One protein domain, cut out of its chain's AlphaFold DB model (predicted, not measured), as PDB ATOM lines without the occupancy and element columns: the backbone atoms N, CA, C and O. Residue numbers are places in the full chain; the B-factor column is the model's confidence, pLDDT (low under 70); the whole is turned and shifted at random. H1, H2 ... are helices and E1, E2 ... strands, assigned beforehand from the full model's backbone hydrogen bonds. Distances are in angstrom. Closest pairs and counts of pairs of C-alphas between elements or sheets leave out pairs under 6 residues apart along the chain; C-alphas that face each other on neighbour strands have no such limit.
ATOM      1  N   GLN A 136     256.378 202.957 206.994       95.69
ATOM      2  CA  GLN A 136     256.994 201.632 206.846       95.69
ATOM      3  C   GLN A 136     256.956 200.778 208.112       95.69
ATOM      4  O   GLN A 136     256.966 199.549 208.013       95.69
ATOM      5  N   LYS A 137     256.955 201.392 209.300       96.62
ATOM      6  CA  LYS A 137     257.161 200.668 210.559       96.62
ATOM      7  C   LYS A 137     256.147 201.068 211.613       96.62
ATOM      8  O   LYS A 137     256.021 202.245 211.951       96.62
ATOM      9  N   VAL A 138     255.481 200.069 212.176       95.69
ATOM     10  CA  VAL A 138     254.493 200.251 213.241       95.69
ATOM     11  C   VAL A 138     254.760 199.296 214.394       95.69
ATOM     12  O   VAL A 138     255.243 198.184 214.193       95.69
ATOM     13  N   ALA A 139     254.427 199.725 215.605       94.56
ATOM     14  CA  ALA A 139     254.371 198.880 216.788       94.56
ATOM     15  C   ALA A 139     252.940 198.879 217.334       94.56
ATOM     16  O   ALA A 139     252.351 199.945 217.450       94.56
ATOM     17  N   ILE A 140     252.373 197.717 217.653       92.88
ATOM     18  CA  ILE A 140     250.934 197.562 217.927       92.88
ATOM     19  C   ILE A 140     250.722 196.916 219.298       92.88
ATOM     20  O   ILE A 140     251.298 195.862 219.567       92.88
ATOM     21  N   THR A 141     249.888 197.514 220.156       90.38
ATOM     22  CA  THR A 141     249.432 196.906 221.427       90.38
ATOM     23  C   THR A 141     248.043 196.247 221.286       90.38
ATOM     24  O   THR A 141     247.437 196.291 220.217       90.38
ATOM     25  N   LYS A 142     247.529 195.574 222.335       84.94
ATOM     26  CA  LYS A 142     246.263 194.790 222.317       84.94
ATOM     27  C   LYS A 142     246.111 193.838 221.120       84.94
ATOM     28  O   LYS A 142     245.034 193.702 220.539       84.94
ATOM     29  N   VAL A 143     247.185 193.158 220.734       85.06
ATOM     30  CA  VAL A 143     247.227 192.332 219.514       85.06
ATOM     31  C   VAL A 143     246.138 191.252 219.504       85.06
ATOM     32  O   VAL A 143     245.459 191.100 218.494       85.06
ATOM     33  N   ILE A 144     245.901 190.565 220.631       83.19
ATOM     34  CA  ILE A 144     244.875 189.509 220.744       83.19
ATOM     35  C   ILE A 144     243.476 190.051 220.438       83.19
ATOM     36  O   ILE A 144     242.767 189.505 219.592       83.19
ATOM     37  N   LEU A 145     243.091 191.151 221.089       81.25
ATOM     38  CA  LEU A 145     241.771 191.758 220.921       81.25
ATOM     39  C   LEU A 145     241.513 192.121 219.452       81.25
ATOM     40  O   LEU A 145     240.492 191.732 218.882       81.25
ATOM     41  N   ASN A 146     242.473 192.818 218.845       76.38
ATOM     42  CA  ASN A 146     242.360 193.346 217.488       76.38
ATOM     43  C   ASN A 146     242.515 192.266 216.413       76.38
ATOM     44  O   ASN A 146     241.956 192.389 215.325       76.38
ATOM     45  N   GLY A 147     243.235 191.184 216.712       70.56
ATOM     46  CA  GLY A 147     243.340 190.040 215.817       70.56
ATOM     47  C   GLY A 147     242.013 189.302 215.654       70.56
ATOM     48  O   GLY A 147     241.710 188.847 214.552       70.56
ATOM     49  N   PHE A 148     241.196 189.193 216.710       77.44
ATOM     50  CA  PHE A 148     240.029 188.302 216.709       77.44
ATOM     51  C   PHE A 148     238.652 188.980 216.651       77.44
ATOM     52  O   PHE A 148     237.721 188.326 216.180       77.44
ATOM     53  N   ARG A 149     238.479 190.226 217.120       69.81
ATOM     54  CA  ARG A 149     237.127 190.772 217.363       69.81
ATOM     55  C   ARG A 149     236.371 191.306 216.146       69.81
ATOM     56  O   ARG A 149     235.213 190.931 215.996       69.81
ATOM     57  N   ASP A 150     236.950 192.165 215.308       66.00
ATOM     58  CA  ASP A 150     236.129 192.910 214.328       66.00
ATOM     59  C   ASP A 150     236.804 193.262 212.990       66.00
ATOM     60  O   ASP A 150     236.104 193.576 212.032       66.00
ATOM     61  N   GLY A 151     238.131 193.157 212.869       69.81
ATOM     62  CA  GLY A 151     238.839 193.552 211.643       69.81
ATOM     63  C   GLY A 151     239.012 195.070 211.474       69.81
ATOM     64  O   GLY A 151     239.492 195.513 210.427       69.81
ATOM     65  N   SER A 152     238.689 195.859 212.502       79.62
ATOM     66  CA  SER A 152     238.906 197.313 212.565       79.62
ATOM     67  C   SER A 152     240.357 197.690 212.240       79.62
ATOM     68  O   SER A 152     240.621 198.534 211.387       79.62
ATOM     69  N   LEU A 153     241.323 196.989 212.841       84.88
ATOM     70  CA  LEU A 153     242.748 197.224 212.607       84.88
ATOM     71  C   LEU A 153     243.162 196.957 211.154       84.88
ATOM     72  O   LEU A 153     243.886 197.764 210.579       84.88
ATOM     73  N   SER A 154     242.689 195.873 210.531       82.81
ATOM     74  CA  SER A 154     242.960 195.612 209.108       82.81
ATOM     75  C   SER A 154     242.368 196.694 208.203       82.81
ATOM     76  O   SER A 154     243.060 197.185 207.311       82.81
ATOM     77  N   ASN A 155     241.143 197.149 208.496       84.25
ATOM     78  CA  ASN A 155     240.483 198.206 207.729       84.25
ATOM     79  C   ASN A 155     241.277 199.510 207.707       84.25
ATOM     80  O   ASN A 155     241.208 200.221 206.712       84.25
ATOM     81  N   VAL A 156     242.014 199.823 208.773       87.81
ATOM     82  CA  VAL A 156     242.840 201.035 208.827       87.81
ATOM     83  C   VAL A 156     244.242 200.787 208.275       87.81
ATOM     84  O   VAL A 156     244.781 201.629 207.564       87.81
ATOM     85  N   LEU A 157     244.831 199.610 208.515       92.06
ATOM     86  CA  LEU A 157     246.149 199.255 207.971       92.06
ATOM     87  C   LEU A 157     246.182 199.251 206.436       92.06
ATOM     88  O   LEU A 157     247.229 199.546 205.860       92.06
ATOM     89  N   ARG A 158     245.062 198.962 205.760       90.81
ATOM     90  CA  ARG A 158     244.986 198.963 204.286       90.81
ATOM     91  C   ARG A 158     245.350 200.309 203.643       90.81
ATOM     92  O   ARG A 158     245.772 200.327 202.489       90.81
ATOM     93  N   ASP A 159     245.200 201.412 204.378       92.19
ATOM     94  CA  ASP A 159     245.514 202.761 203.898       92.19
ATOM     95  C   ASP A 159     247.033 203.042 203.913       92.19
ATOM     96  O   ASP A 159     247.493 204.056 203.385       92.19
ATOM     97  N   PHE A 160     247.830 202.111 204.455       94.38
ATOM     98  CA  PHE A 160     249.281 202.208 204.617       94.38
ATOM     99  C   PHE A 160     250.002 201.065 203.890       94.38
ATOM    100  O   PHE A 160     250.587 200.192 204.530       94.38
ATOM    101  N   PRO A 161     250.009 201.045 202.544       94.06
ATOM    102  CA  PRO A 161     250.432 199.875 201.776       94.06
ATOM    103  C   PRO A 161     251.932 199.552 201.857       94.06
ATOM    104  O   PRO A 161     252.361 198.494 201.393       94.06
ATOM    105  N   LYS A 162     252.746 200.461 202.407       95.31
ATOM    106  CA  LYS A 162     254.208 200.331 202.476       95.31
ATOM    107  C   LYS A 162     254.738 199.843 203.818       95.31
ATOM    108  O   LYS A 162     255.958 199.775 203.977       95.31
ATOM    109  N   ILE A 163     253.867 199.445 204.751       96.12
ATOM    110  CA  ILE A 163     254.325 198.855 206.012       96.12
ATOM    111  C   ILE A 163     255.142 197.603 205.694       96.12
ATOM    112  O   ILE A 163     254.617 196.643 205.134       96.12
ATOM    113  N   SER A 164     256.425 197.635 206.042       95.56
ATOM    114  CA  SER A 164     257.418 196.575 205.855       95.56
ATOM    115  C   SER A 164     257.858 195.957 207.184       95.56
ATOM    116  O   SER A 164     258.502 194.911 207.198       95.56
ATOM    117  N   HIS A 165     257.507 196.570 208.317       96.06
ATOM    118  CA  HIS A 165     257.842 196.053 209.639       96.06
ATOM    119  C   HIS A 165     256.704 196.288 210.630       96.06
ATOM    120  O   HIS A 165     256.317 197.429 210.885       96.06
ATOM    121  N   MET A 166     256.188 195.206 211.213       96.44
ATOM    122  CA  MET A 166     255.240 195.266 212.325       96.44
ATOM    123  C   MET A 166     255.875 194.695 213.591       96.44
ATOM    124  O   MET A 166     256.351 193.561 213.605       96.44
ATOM    125  N   VAL A 167     255.857 195.474 214.667       96.19
ATOM    126  CA  VAL A 167     256.293 195.038 215.994       96.19
ATOM    127  C   VAL A 167     255.062 194.782 216.857       96.19
ATOM    128  O   VAL A 167     254.329 195.706 217.201       96.19
ATOM    129  N   MET A 168     254.822 193.530 217.224       95.19
ATOM    130  CA  MET A 168     253.705 193.162 218.094       95.19
ATOM    131  C   MET A 168     254.152 193.295 219.552       95.19
ATOM    132  O   MET A 168     255.087 192.623 219.996       95.19
ATOM    133  N   MET A 169     253.512 194.201 220.289       94.69
ATOM    134  CA  MET A 169     253.923 194.558 221.644       94.69
ATOM    135  C   MET A 169     253.375 193.560 222.666       94.69
ATOM    136  O   MET A 169     252.163 193.392 222.797       94.69
ATOM    137  N   LEU A 170     254.284 192.928 223.403       92.81
ATOM    138  CA  LEU A 170     253.996 191.967 224.462       92.81
ATOM    139  C   LEU A 170     253.728 192.682 225.787       92.81
ATOM    140  O   LEU A 170     254.462 193.598 226.174       92.81
ATOM    141  N   THR A 171     252.712 192.213 226.507       89.62
ATOM    142  CA  THR A 171     252.483 192.550 227.917       89.62
ATOM    143  C   THR A 171     253.141 191.502 228.818       89.62
ATOM    144  O   THR A 171     253.517 190.419 228.364       89.62
ATOM    145  N   ASN A 172     253.295 191.817 230.107       87.56
ATOM    146  CA  ASN A 172     253.831 190.851 231.072       87.56
ATOM    147  C   ASN A 172     252.910 189.631 231.221       87.56
ATOM    148  O   ASN A 172     253.407 188.517 231.324       87.56
ATOM    149  N   GLU A 173     251.594 189.835 231.151       88.00
ATOM    150  CA  GLU A 173     250.587 188.771 231.246       88.00
ATOM    151  C   GLU A 173     250.788 187.710 230.154       88.00
ATOM    152  O   GLU A 173     250.839 186.521 230.446       88.00
ATOM    153  N   ILE A 174     251.030 188.145 228.910       90.12
ATOM    154  CA  ILE A 174     251.298 187.236 227.787       90.12
ATOM    155  C   ILE A 174     252.590 186.443 228.007       90.12
ATOM    156  O   ILE A 174     252.683 185.286 227.627       90.12
ATOM    157  N   LEU A 175     253.622 187.040 228.606       88.06
ATOM    158  CA  LEU A 175     254.895 186.342 228.815       88.06
ATOM    159  C   LEU A 175     254.811 185.242 229.881       88.06
ATOM    160  O   LEU A 175     255.609 184.300 229.847       88.06
ATOM    161  N   GLU A 176     253.878 185.364 230.819       91.38
ATOM    162  CA  GLU A 176     253.742 184.461 231.960       91.38
ATOM    163  C   GLU A 176     252.802 183.277 231.683       91.38
ATOM    164  O   GLU A 176     252.948 182.242 232.333       91.38
ATOM    165  N   ASP A 177     251.912 183.381 230.689       93.69
ATOM    166  CA  ASP A 177     250.928 182.348 230.342       93.69
ATOM    167  C   ASP A 177     251.163 181.777 228.931       93.69
ATOM    168  O   ASP A 177     251.108 182.484 227.927       93.69
ATOM    169  N   ASP A 178     251.417 180.467 228.842       91.75
ATOM    170  CA  ASP A 178     251.668 179.779 227.571       91.75
ATOM    171  C   ASP A 178     250.449 179.777 226.635       91.75
ATOM    172  O   ASP A 178     250.621 179.862 225.417       91.75
ATOM    173  N   LEU A 179     249.225 179.750 227.177       92.12
ATOM    174  CA  LEU A 179     248.010 179.864 226.370       92.12
ATOM    175  C   LEU A 179     247.912 181.260 225.741       92.12
ATOM    176  O   LEU A 179     247.582 181.390 224.561       92.12
ATOM    177  N   GLU A 180     248.234 182.305 226.505       93.06
ATOM    178  CA  GLU A 180     248.232 183.684 226.006       93.06
ATOM    179  C   GLU A 180     249.320 183.907 224.950       93.06
ATOM    180  O   GLU A 180     249.061 184.578 223.950       93.06
ATOM    181  N   LYS A 181     250.509 183.299 225.091       93.75
ATOM    182  CA  LYS A 181     251.545 183.329 224.035       93.75
ATOM    183  C   LYS A 181     251.022 182.757 222.729       93.75
ATOM    184  O   LYS A 181     251.183 183.381 221.678       93.75
ATOM    185  N   GLU A 182     250.384 181.592 222.792       92.56
ATOM    186  CA  GLU A 182     249.828 180.940 221.612       92.56
ATOM    187  C   GLU A 182     248.739 181.804 220.960       92.56
ATOM    188  O   GLU A 182     248.763 182.044 219.746       92.56
ATOM    189  N   LEU A 183     247.803 182.325 221.761       91.88
ATOM    190  CA  LEU A 183     246.754 183.230 221.290       91.88
ATOM    191  C   LEU A 183     247.335 184.498 220.659       91.88
ATOM    192  O   LEU A 183     246.843 184.946 219.621       91.88
ATOM    193  N   PHE A 184     248.401 185.045 221.240       92.94
ATOM    194  CA  PHE A 184     249.090 186.221 220.728       92.94
ATOM    195  C   PHE A 184     249.709 185.975 219.351       92.94
ATOM    196  O   PHE A 184     249.500 186.773 218.435       92.94
ATOM    197  N   VAL A 185     250.411 184.851 219.168       93.12
ATOM    198  CA  VAL A 185     251.001 184.480 217.870       93.12
ATOM    199  C   VAL A 185     249.913 184.283 216.815       93.12
ATOM    200  O   VAL A 185     250.015 184.806 215.703       93.12
ATOM    201  N   ARG A 186     248.824 183.595 217.172       91.25
ATOM    202  CA  ARG A 186     247.675 183.390 216.277       91.25
ATOM    203  C   ARG A 186     247.009 184.713 215.885       91.25
ATOM    204  O   ARG A 186     246.652 184.896 214.721       91.25
ATOM    205  N   ALA A 187     246.866 185.645 216.826       91.44
ATOM    206  CA  ALA A 187     246.323 186.973 216.560       91.44
ATOM    207  C   ALA A 187     247.227 187.787 215.624       91.44
ATOM    208  O   ALA A 187     246.741 188.355 214.645       91.44
ATOM    209  N   ALA A 188     248.541 187.786 215.872       92.75
ATOM    210  CA  ALA A 188     249.525 188.432 215.007       92.75
ATOM    211  C   ALA A 188     249.482 187.860 213.581       92.75
ATOM    212  O   ALA A 188     249.378 188.616 212.614       92.75
ATOM    213  N   SER A 189     249.463 186.531 213.455       91.50
ATOM    214  CA  SER A 189     249.324 185.829 212.174       91.50
ATOM    215  C   SER A 189     248.063 186.237 211.420       91.50
ATOM    216  O   SER A 189     248.105 186.528 210.220       91.50
ATOM    217  N   ARG A 190     246.938 186.354 212.130       90.81
ATOM    218  CA  ARG A 190     245.679 186.813 211.545       90.81
ATOM    219  C   ARG A 190     245.758 188.258 211.048       90.81
ATOM    220  O   ARG A 190     245.290 188.512 209.940       90.81
ATOM    221  N   ILE A 191     246.367 189.176 211.803       91.69
ATOM    222  CA  ILE A 191     246.553 190.577 211.381       91.69
ATOM    223  C   ILE A 191     247.370 190.647 210.086       91.69
ATOM    224  O   ILE A 191     246.940 191.290 209.129       91.69
ATOM    225  N   VAL A 192     248.504 189.938 210.015       92.44
ATOM    226  CA  VAL A 192     249.358 189.905 208.812       92.44
ATOM    227  C   VAL A 192     248.604 189.342 207.612       92.44
ATOM    228  O   VAL A 192     248.657 189.908 206.519       92.44
ATOM    229  N   ARG A 193     247.852 188.253 207.814       90.00
ATOM    230  CA  ARG A 193     247.033 187.646 206.761       90.00
ATOM    231  C   ARG A 193     245.984 188.623 206.235       90.00
ATOM    232  O   ARG A 193     245.824 188.720 205.021       90.00
ATOM    233  N   MET A 194     245.272 189.330 207.114       91.31
ATOM    234  CA  MET A 194     244.276 190.321 206.689       91.31
ATOM    235  C   MET A 194     244.938 191.468 205.923       91.31
ATOM    236  O   MET A 194     244.500 191.785 204.822       91.31
ATOM    237  N   TYR A 195     246.063 191.986 206.422       92.56
ATOM    238  CA  TYR A 195     246.826 193.024 205.731       92.56
ATOM    239  C   TYR A 195     247.264 192.586 204.321       92.56
ATOM    240  O   TYR A 195     247.057 193.317 203.356       92.56
ATOM    241  N   LYS A 196     247.774 191.356 204.147       92.25
ATOM    242  CA  LYS A 196     248.081 190.806 202.812       92.25
ATOM    243  C   LYS A 196     246.854 190.780 201.901       92.25
ATOM    244  O   LYS A 196     246.960 191.173 200.740       92.25
ATOM    245  N   LEU A 197     245.711 190.298 202.396       91.81
ATOM    246  CA  LEU A 197     244.476 190.239 201.607       91.81
ATOM    247  C   LEU A 197     244.044 191.635 201.148       91.81
ATOM    248  O   LEU A 197     243.674 191.802 199.985       91.81
ATOM    249  N   ASP A 198     244.163 192.641 202.010       92.00
ATOM    250  CA  ASP A 198     243.859 194.027 201.662       92.00
ATOM    251  C   ASP A 198     244.793 194.565 200.570       92.00
ATOM    252  O   ASP A 198     244.326 195.149 199.588       92.00
ATOM    253  N   LEU A 199     246.098 194.281 200.653       92.44
ATOM    254  CA  LEU A 199     247.051 194.639 199.595       92.44
ATOM    255  C   LEU A 199     246.762 193.916 198.270       92.44
ATOM    256  O   LEU A 199     246.902 194.503 197.193       92.44
ATOM    257  N   MET A 200     246.342 192.649 198.323       92.50
ATOM    258  CA  MET A 200     245.946 191.882 197.137       92.50
ATOM    259  C   MET A 200     244.700 192.470 196.470       92.50
ATOM    260  O   MET A 200     244.658 192.617 195.243       92.50
ATOM    261  N   ASN A 201     243.702 192.837 197.275       91.38
ATOM    262  CA  ASN A 201     242.480 193.487 196.816       91.38
ATOM    263  C   ASN A 201     242.783 194.860 196.202       91.38
ATOM    264  O   ASN A 201     242.265 195.179 195.130       91.38
ATOM    265  N   LEU A 202     243.674 195.639 196.822       90.81
ATOM    266  CA  LEU A 202     244.135 196.925 196.303       90.81
ATOM    267  C   LEU A 202     244.878 196.779 194.966       90.81
ATOM    268  O   LEU A 202     244.639 197.546 194.036       90.81
ATOM    269  N   ALA A 203     245.759 195.787 194.829       91.19
ATOM    270  CA  ALA A 203     246.438 195.531 193.559       91.19
ATOM    271  C   ALA A 203     245.430 195.157 192.460       91.19
ATOM    272  O   ALA A 203     245.481 195.699 191.353       91.19
ATOM    273  N   THR A 204     244.468 194.294 192.798       92.62
ATOM    274  CA  THR A 204     243.431 193.821 191.876       92.62
ATOM    275  C   THR A 204     242.505 194.955 191.432       92.62
ATOM    276  O   THR A 204     242.218 195.066 190.240       92.62
ATOM    277  N   SER A 205     242.092 195.846 192.340       93.44
ATOM    278  CA  SER A 205     241.270 197.020 192.001       93.44
ATOM    279  C   SER A 205     242.000 198.008 191.081       93.44
ATOM    280  O   SER A 205     241.368 198.695 190.281       93.44
ATOM    281  N   GLN A 206     243.335 198.021 191.124       93.75
ATOM    282  CA  GLN A 206     244.190 198.780 190.208       93.75
ATOM    283  C   GLN A 206     244.533 198.029 188.908       93.75
ATOM    284  O   GLN A 206     245.319 198.535 188.104       93.75
ATOM    285  N   GLY A 207     244.005 196.818 188.697       93.44
ATOM    286  CA  GLY A 207     244.328 195.979 187.538       93.44
ATOM    287  C   GLY A 207     245.773 195.462 187.523       93.44
ATOM    288  O   GLY A 207     246.299 195.130 186.462       93.44
ATOM    289  N   LYS A 208     246.437 195.419 188.682       93.56
ATOM    290  CA  LYS A 208     247.819 194.954 188.852       93.56
ATOM    291  C   LYS A 208     247.842 193.594 189.544       93.56
ATOM    292  O   LYS A 208     247.024 193.300 190.409       93.56
ATOM    293  N   THR A 209     248.833 192.773 189.213       90.56
ATOM    294  CA  THR A 209     249.132 191.569 189.997       90.56
ATOM    295  C   THR A 209     249.794 191.975 191.308       90.56
ATOM    296  O   THR A 209     250.757 192.748 191.297       90.56
ATOM    297  N   PHE A 210     249.298 191.442 192.426       91.44
ATOM    298  CA  PHE A 210     249.933 191.623 193.727       91.44
ATOM    299  C   PHE A 210     251.374 191.109 193.699       91.44
ATOM    300  O   PHE A 210     251.643 190.008 193.215       91.44
ATOM    301  N   LYS A 211     252.294 191.921 194.220       89.94
ATOM    302  CA  LYS A 211     253.682 191.536 194.454       89.94
ATOM    303  C   LYS A 211     254.010 191.820 195.918       89.94
ATOM    304  O   LYS A 211     253.973 192.993 196.292       89.94
ATOM    305  N   PRO A 212     254.304 190.793 196.723       88.31
ATOM    306  CA  PRO A 212     254.707 190.985 198.109       88.31
ATOM    307  C   PRO A 212     256.024 191.765 198.166       88.31
ATOM    308  O   PRO A 212     256.967 191.490 197.422       88.31
ATOM    309  N   HIS A 213     256.072 192.782 199.024       90.94
ATOM    310  CA  HIS A 213     257.299 193.501 199.357       90.94
ATOM    311  C   HIS A 213     257.957 192.890 200.603       90.94
ATOM    312  O   HIS A 213     257.294 192.158 201.343       90.94
ATOM    313  N   PRO A 214     259.249 193.187 200.860       92.19
ATOM    314  CA  PRO A 214     259.913 192.744 202.078       92.19
ATOM    315  C   PRO A 214     259.116 193.159 203.312       92.19
ATOM    316  O   PRO A 214     258.839 194.343 203.511       92.19
ATOM    317  N   PHE A 215     258.753 192.172 204.122       93.31
ATOM    318  CA  PHE A 215     257.914 192.350 205.293       93.31
ATOM    319  C   PHE A 215     258.446 191.502 206.439       93.31
ATOM    320  O   PHE A 215     258.781 190.334 206.236       93.31
ATOM    321  N   ASN A 216     258.525 192.090 207.628       93.31
ATOM    322  CA  ASN A 216     258.962 191.409 208.834       93.31
ATOM    323  C   ASN A 216     257.981 191.637 209.985       93.31
ATOM    324  O   ASN A 216     257.453 192.739 210.158       93.31
ATOM    325  N   VAL A 217     257.823 190.612 210.818       94.50
ATOM    326  CA  VAL A 217     257.150 190.709 212.112       94.50
ATOM    327  C   VAL A 217     258.125 190.345 213.210       94.50
ATOM    328  O   VAL A 217     258.765 189.295 213.150       94.50
ATOM    329  N   ASP A 218     258.197 191.205 214.219       94.94
ATOM    330  CA  ASP A 218     258.926 190.937 215.452       94.94
ATOM    331  C   ASP A 218     257.997 191.093 216.653       94.94
ATOM    332  O   ASP A 218     257.045 191.875 216.626       94.94
ATOM    333  N   PHE A 219     258.295 190.377 217.733       95.44
ATOM    334  CA  PHE A 219     257.633 190.568 219.019       95.44
ATOM    335  C   PHE A 219     258.566 191.321 219.949       95.44
ATOM    336  O   PHE A 219     259.767 191.053 219.973       95.44
ATOM    337  N   ALA A 220     258.038 192.271 220.710       94.69
ATOM    338  CA  ALA A 220     258.869 193.094 221.574       94.69
ATOM    339  C   ALA A 220     258.146 193.499 222.845       94.69
ATOM    340  O   ALA A 220     256.932 193.664 222.861       94.69
ATOM    341  N   ARG A 221     258.916 193.748 223.899       91.88
ATOM    342  CA  ARG A 221     258.431 194.449 225.092       91.88
ATOM    343  C   ARG A 221     259.039 195.845 225.146       91.88
ATOM    344  O   ARG A 221     260.184 196.049 224.738       91.88
ATOM    345  N   LEU A 222     258.290 196.799 225.685       85.25
ATOM    346  CA  LEU A 222     258.829 198.120 225.986       85.25
ATOM    347  C   LEU A 222     259.455 198.092 227.383       85.25
ATOM    348  O   LEU A 222     258.747 198.015 228.383       85.25
ATOM    349  N   HIS A 223     260.779 198.164 227.460       81.00
ATOM    350  CA  HIS A 223     261.515 198.150 228.720       81.00
ATOM    351  C   HIS A 223     262.406 199.393 228.812       81.00
ATOM    352  O   HIS A 223     263.278 199.612 227.975       81.00
ATOM    353  N   HIS A 224     262.165 200.250 229.811       75.44
ATOM    354  CA  HIS A 224     262.897 201.515 230.008       75.44
ATOM    355  C   HIS A 224     262.972 202.409 228.747       75.44
ATOM    356  O   HIS A 224     264.008 203.004 228.452       75.44
ATOM    357  N   GLY A 225     261.880 202.482 227.977       70.06
ATOM    358  CA  GLY A 225     261.814 203.276 226.743       70.06
ATOM    359  C   GLY A 225     262.572 202.673 225.554       70.06
ATOM    360  O   GLY A 225     262.776 203.356 224.553       70.06
ATOM    361  N   ARG A 226     262.998 201.408 225.647       78.81
ATOM    362  CA  ARG A 226     263.623 200.650 224.557       78.81
ATOM    363  C   ARG A 226     262.766 199.450 224.175       78.81
ATOM    364  O   ARG A 226     262.112 198.856 225.029       78.81
ATOM    365  N   LEU A 227     262.782 199.114 222.888       87.06
ATOM    366  CA  LEU A 227     262.195 197.878 222.384       87.06
ATOM    367  C   LEU A 227     263.176 196.730 222.619       87.06
ATOM    368  O   LEU A 227     264.213 196.650 221.961       87.06
ATOM    369  N   ASP A 228     262.830 195.845 223.545       91.69
ATOM    370  CA  ASP A 228     263.518 194.572 223.726       91.69
ATOM    371  C   ASP A 228     262.844 193.549 222.804       91.69
ATOM    372  O   ASP A 228     261.767 193.036 223.121       91.69
ATOM    373  N   ILE A 229     263.460 193.287 221.648       93.31
ATOM    374  CA  ILE A 229     262.967 192.307 220.673       93.31
ATOM    375  C   ILE A 229     263.152 190.886 221.222       93.31
ATOM    376  O   ILE A 229     264.247 190.503 221.638       93.31
ATOM    377  N   VAL A 230     262.084 190.092 221.190       92.81
ATOM    378  CA  VAL A 230     262.114 188.656 221.474       92.81
ATOM    379  C   VAL A 230     262.617 187.928 220.232       92.81
ATOM    380  O   VAL A 230     262.087 188.113 219.137       92.81
ATOM    381  N   SER A 231     263.649 187.096 220.403       91.44
ATOM    382  CA  SER A 231     264.224 186.325 219.297       91.44
ATOM    383  C   SER A 231     263.167 185.453 218.616       91.44
ATOM    384  O   SER A 231     262.354 184.821 219.293       91.44
ATOM    385  N   LYS A 232     263.232 185.365 217.282       89.56
ATOM    386  CA  LYS A 232     262.360 184.495 216.479       89.56
ATOM    387  C   LYS A 232     262.420 183.040 216.899       89.56
ATOM    388  O   LYS A 232     261.389 182.383 216.963       89.56
ATOM    389  N   ASP A 233     263.602 182.574 217.294       89.06
ATOM    390  CA  ASP A 233     263.782 181.207 217.777       89.06
ATOM    391  C   ASP A 233     262.978 180.902 219.042       89.06
ATOM    392  O   ASP A 233     262.698 179.743 219.306       89.06
ATOM    393  N   VAL A 234     262.614 181.925 219.820       90.50
ATOM    394  CA  VAL A 234     261.842 181.755 221.053       90.50
ATOM    395  C   VAL A 234     260.354 181.696 220.748       90.50
ATOM    396  O   VAL A 234     259.670 180.800 221.232       90.50
ATOM    397  N   TRP A 235     259.837 182.653 219.974       90.38
ATOM    398  CA  TRP A 235     258.394 182.754 219.763       90.38
ATOM    399  C   TRP A 235     257.861 181.842 218.661       90.38
ATOM    400  O   TRP A 235     256.664 181.562 218.645       90.38
ATOM    401  N   ARG A 236     258.719 181.332 217.769       88.19
ATOM    402  CA  ARG A 236     258.335 180.318 216.773       88.19
ATOM    403  C   ARG A 236     257.726 179.075 217.424       88.19
ATOM    404  O   ARG A 236     256.825 178.482 216.845       88.19
ATOM    405  N   ASP A 237     258.173 178.738 218.632       88.75
ATOM    406  CA  ASP A 237     257.715 177.564 219.376       88.75
ATOM    407  C   ASP A 237     256.469 177.851 220.237       88.75
ATOM    408  O   ASP A 237     255.943 176.952 220.886       88.75
ATOM    409  N   TRP A 238     255.974 179.096 220.259       90.00
ATOM    410  CA  TRP A 238     254.761 179.457 221.003       90.00
ATOM    411  C   TRP A 238     253.474 179.025 220.294       90.00
ATOM    412  O   TRP A 238     252.405 179.092 220.892       90.00
ATOM    413  N   SER A 239     253.541 178.612 219.026       85.56
ATOM    414  CA  SER A 239     252.382 178.089 218.299       85.56
ATOM    415  C   SER A 239     252.794 177.061 217.248       85.56
ATOM    416  O   SER A 239     253.856 177.187 216.641       85.56
ATOM    417  N   ASP A 240     251.894 176.133 216.928       77.12
ATOM    418  CA  ASP A 240     252.105 175.106 215.896       77.12
ATOM    419  C   ASP A 240     252.272 175.669 214.466       77.12
ATOM    420  O   ASP A 240     252.637 174.939 213.545       77.12
ATOM    421  N   GLY A 241     251.994 176.962 214.251       69.56
ATOM    422  CA  GLY A 241     252.035 177.614 212.938       69.56
ATOM    423  C   GLY A 241     253.430 178.016 212.440       69.56
ATOM    424  O   GLY A 241     253.544 178.520 211.322       69.56
ATOM    425  N   GLY A 242     254.479 177.833 213.250       79.81
ATOM    426  CA  GLY A 242     255.852 178.209 212.899       79.81
ATOM    427  C   GLY A 242     256.028 179.712 212.626       79.81
ATOM    428  O   GLY A 242     255.347 180.551 213.217       79.81
ATOM    429  N   GLU A 243     256.961 180.063 211.730       80.38
ATOM    430  CA  GLU A 243     257.309 181.462 211.400       80.38
ATOM    431  C   GLU A 243     256.941 181.898 209.972       80.38
ATOM    432  O   GLU A 243     257.125 183.058 209.614       80.38
ATOM    433  N   GLU A 244     256.409 180.997 209.143       82.00
ATOM    434  CA  GLU A 244     256.160 181.278 207.721       82.00
ATOM    435  C   GLU A 244     255.154 182.419 207.516       82.00
ATOM    436  O   GLU A 244     255.315 183.242 206.618       82.00
ATOM    437  N   TRP A 245     254.162 182.543 208.399       84.50
ATOM    438  CA  TRP A 245     253.172 183.621 208.353       84.50
ATOM    439  C   TRP A 245     253.768 185.019 208.592       84.50
ATOM    440  O   TRP A 245     253.106 186.010 208.294       84.50
ATOM    441  N   ALA A 246     254.992 185.120 209.125       84.19
ATOM    442  CA  ALA A 246     255.648 186.393 209.424       84.19
ATOM    443  C   ALA A 246     256.190 187.111 208.170       84.19
ATOM    444  O   ALA A 246     256.795 188.178 208.291       84.19
ATOM    445  N   THR A 247     255.970 186.549 206.975       84.31
ATOM    446  CA  THR A 247     256.254 187.180 205.678       84.31
ATOM    447  C   THR A 247     254.985 187.276 204.827       84.31
ATOM    448  O   THR A 247     254.088 186.435 204.912       84.31
ATOM    449  N   LEU A 248     254.911 188.283 203.949       83.06
ATOM    450  CA  LEU A 248     253.785 188.419 203.013       83.06
ATOM    451  C   LEU A 248     253.812 187.370 201.897       83.06
ATOM    452  O   LEU A 248     252.775 187.093 201.297       83.06
ATOM    453  N   ASP A 249     254.964 186.770 201.606       80.19
ATOM    454  CA  ASP A 249     255.072 185.694 200.619       80.19
ATOM    455  C   ASP A 249     254.277 184.466 201.077       80.19
ATOM    456  O   ASP A 249     253.386 183.996 200.366       80.19
ATOM    457  N   ASN A 250     254.511 184.033 202.317       75.94
ATOM    458  CA  ASN A 250     254.079 182.726 202.808       75.94
ATOM    459  C   ASN A 250     252.852 182.780 203.727       75.94
ATOM    460  O   ASN A 250     252.356 181.737 204.142       75.94
ATOM    461  N   SER A 251     252.306 183.964 204.022       66.69
ATOM    462  CA  SER A 251     251.045 184.098 204.765       66.69
ATOM    463  C   SER A 251     249.835 183.717 203.886       66.69
ATOM    464  O   SER A 251     248.990 184.555 203.552       66.69
ATOM    465  N   GLU A 252     249.796 182.482 203.386       64.50
ATOM    466  CA  GLU A 252     248.698 181.961 202.573       64.50
ATOM    467  C   GLU A 252     247.410 181.760 203.388       64.50
ATOM    468  O   GLU A 252     247.434 181.593 204.614       64.50
ATOM    469  N   PRO A 253     246.246 181.786 202.719       47.41
ATOM    470  CA  PRO A 253     244.994 181.469 203.363       47.41
ATOM    471  C   PRO A 253     244.898 179.960 203.614       47.41
ATOM    472  O   PRO A 253     244.563 179.204 202.711       47.41
ATOM    473  N   PHE A 254     245.120 179.516 204.853       43.22
ATOM    474  CA  PHE A 254     244.571 178.224 205.274       43.22
ATOM    475  C   PHE A 254     243.042 178.293 205.114       43.22
ATOM    476  O   PHE A 254     242.416 179.226 205.649       43.22
ATOM    477  N   TRP A 255     242.507 177.384 204.296       38.50
ATOM    478  CA  TRP A 255     241.081 177.171 204.031       38.50
ATOM    479  C   TRP A 255     240.443 176.359 205.153       38.50
ATOM    480  O   TRP A 255     241.080 175.374 205.588       38.50
TER     481      TRP A 255
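This is residues 136 to 255 of the 255 residues of an uncharacterized protein of Alternaria sp. MG1 (UniProt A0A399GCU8). One long helix, H4, runs lengthwise through the domain; a strongly twisted four-stranded sheet covers one side of its first half, with E2 and E3 nearest to it, and the short helices H1 and H2 pack crosswise on H4, one after the other along its length. H3 makes a corner with the beginning of H4, H5 packs crosswise near that same end, and residues 239 to 255 form a tail without a named element. The printed part has 120 residues, with five named helices and four named strands in the order E1 H1 H2 E2 H3 H4 E3 E4 H5, class mixed. The mixed sheet has the order E1 E2 E3 E4; the whole is compact, with a radius of gyration of the C-alphas of 14.3 A and spans of 47 by 33 by 27 A.

E1, residues 137 to 140, is an edge strand, parallel to E2, residues 165 to 169, at 20 degrees; N 140 and O 167 are 2.8 A apart. Between them come H1, residues 143 to 148, and H2, residues 152 to 157, which only just touch, only at the corner, with 3 pairs of C-alphas within 8 A, the closest Asn 146 and Leu 153 at 6.2 A. H3, residues 172 to 176, touches H4, residues 178 to 205, only at the corner, closest at the C-alphas of Ile 174 and Glu 180, 5.0 A. H4 is the hub, touching four helices. Its residues 183 to 191 touch H1 at a steep tilt of 63 degrees, closest at the C-alphas of Gly 147 and Ala 187, 4.3 A. Its residues 191 to 198 touch H2 at a steep tilt of 56 degrees, closest at the C-alphas of Ser 154 and Tyr 195, 5.7 A. E3, residues 216 to 223, is parallel to E2 at 39 degrees, with N 168 and O 218 2.8 A apart. H4 is on the sheet at a height of 10.4 A, making two layers, a helix over one face of a sheet. E1, H1 H2, E2 and E2, H3 H4, E3 are strand-helix-strand units, parallel neighbour strands joined through helices, with right-handed crossovers. E4, residues 226 to 230, forms an antiparallel hairpin with E3; N 230 and O 219 are 2.8 A apart. H5, residues 232 to 238, only grazes the sheet; it touches residues 178 to 185 of H4, closest at the C-alphas of Glu 182 and Trp 238, 5.2 A. In H1, H2, H3 and H4 every O i to N i+4 pair is within hydrogen-bond range; in H5 1 of 3 is, beside 2 of 4 O i to N i+3 pairs.

E1 begins at C-alpha 137 (257.161, 200.668, 210.559). H4 is 40.9 A long, from C-alpha 178 (251.668, 179.779, 227.571) to C-alpha 205 (241.270, 197.020, 192.001), and E3 is 21.2 A long. H5 ends at C-alpha 238 (254.761, 179.457, 221.003).

The C-alphas farthest apart, those of Glu 176 and Gly 207, are 46.8 A apart. The printed part has no cut and no long link. Mean pLDDT of the printed part is 87.2; residues 149 to 151, 241 and 251 to 255 are under 70.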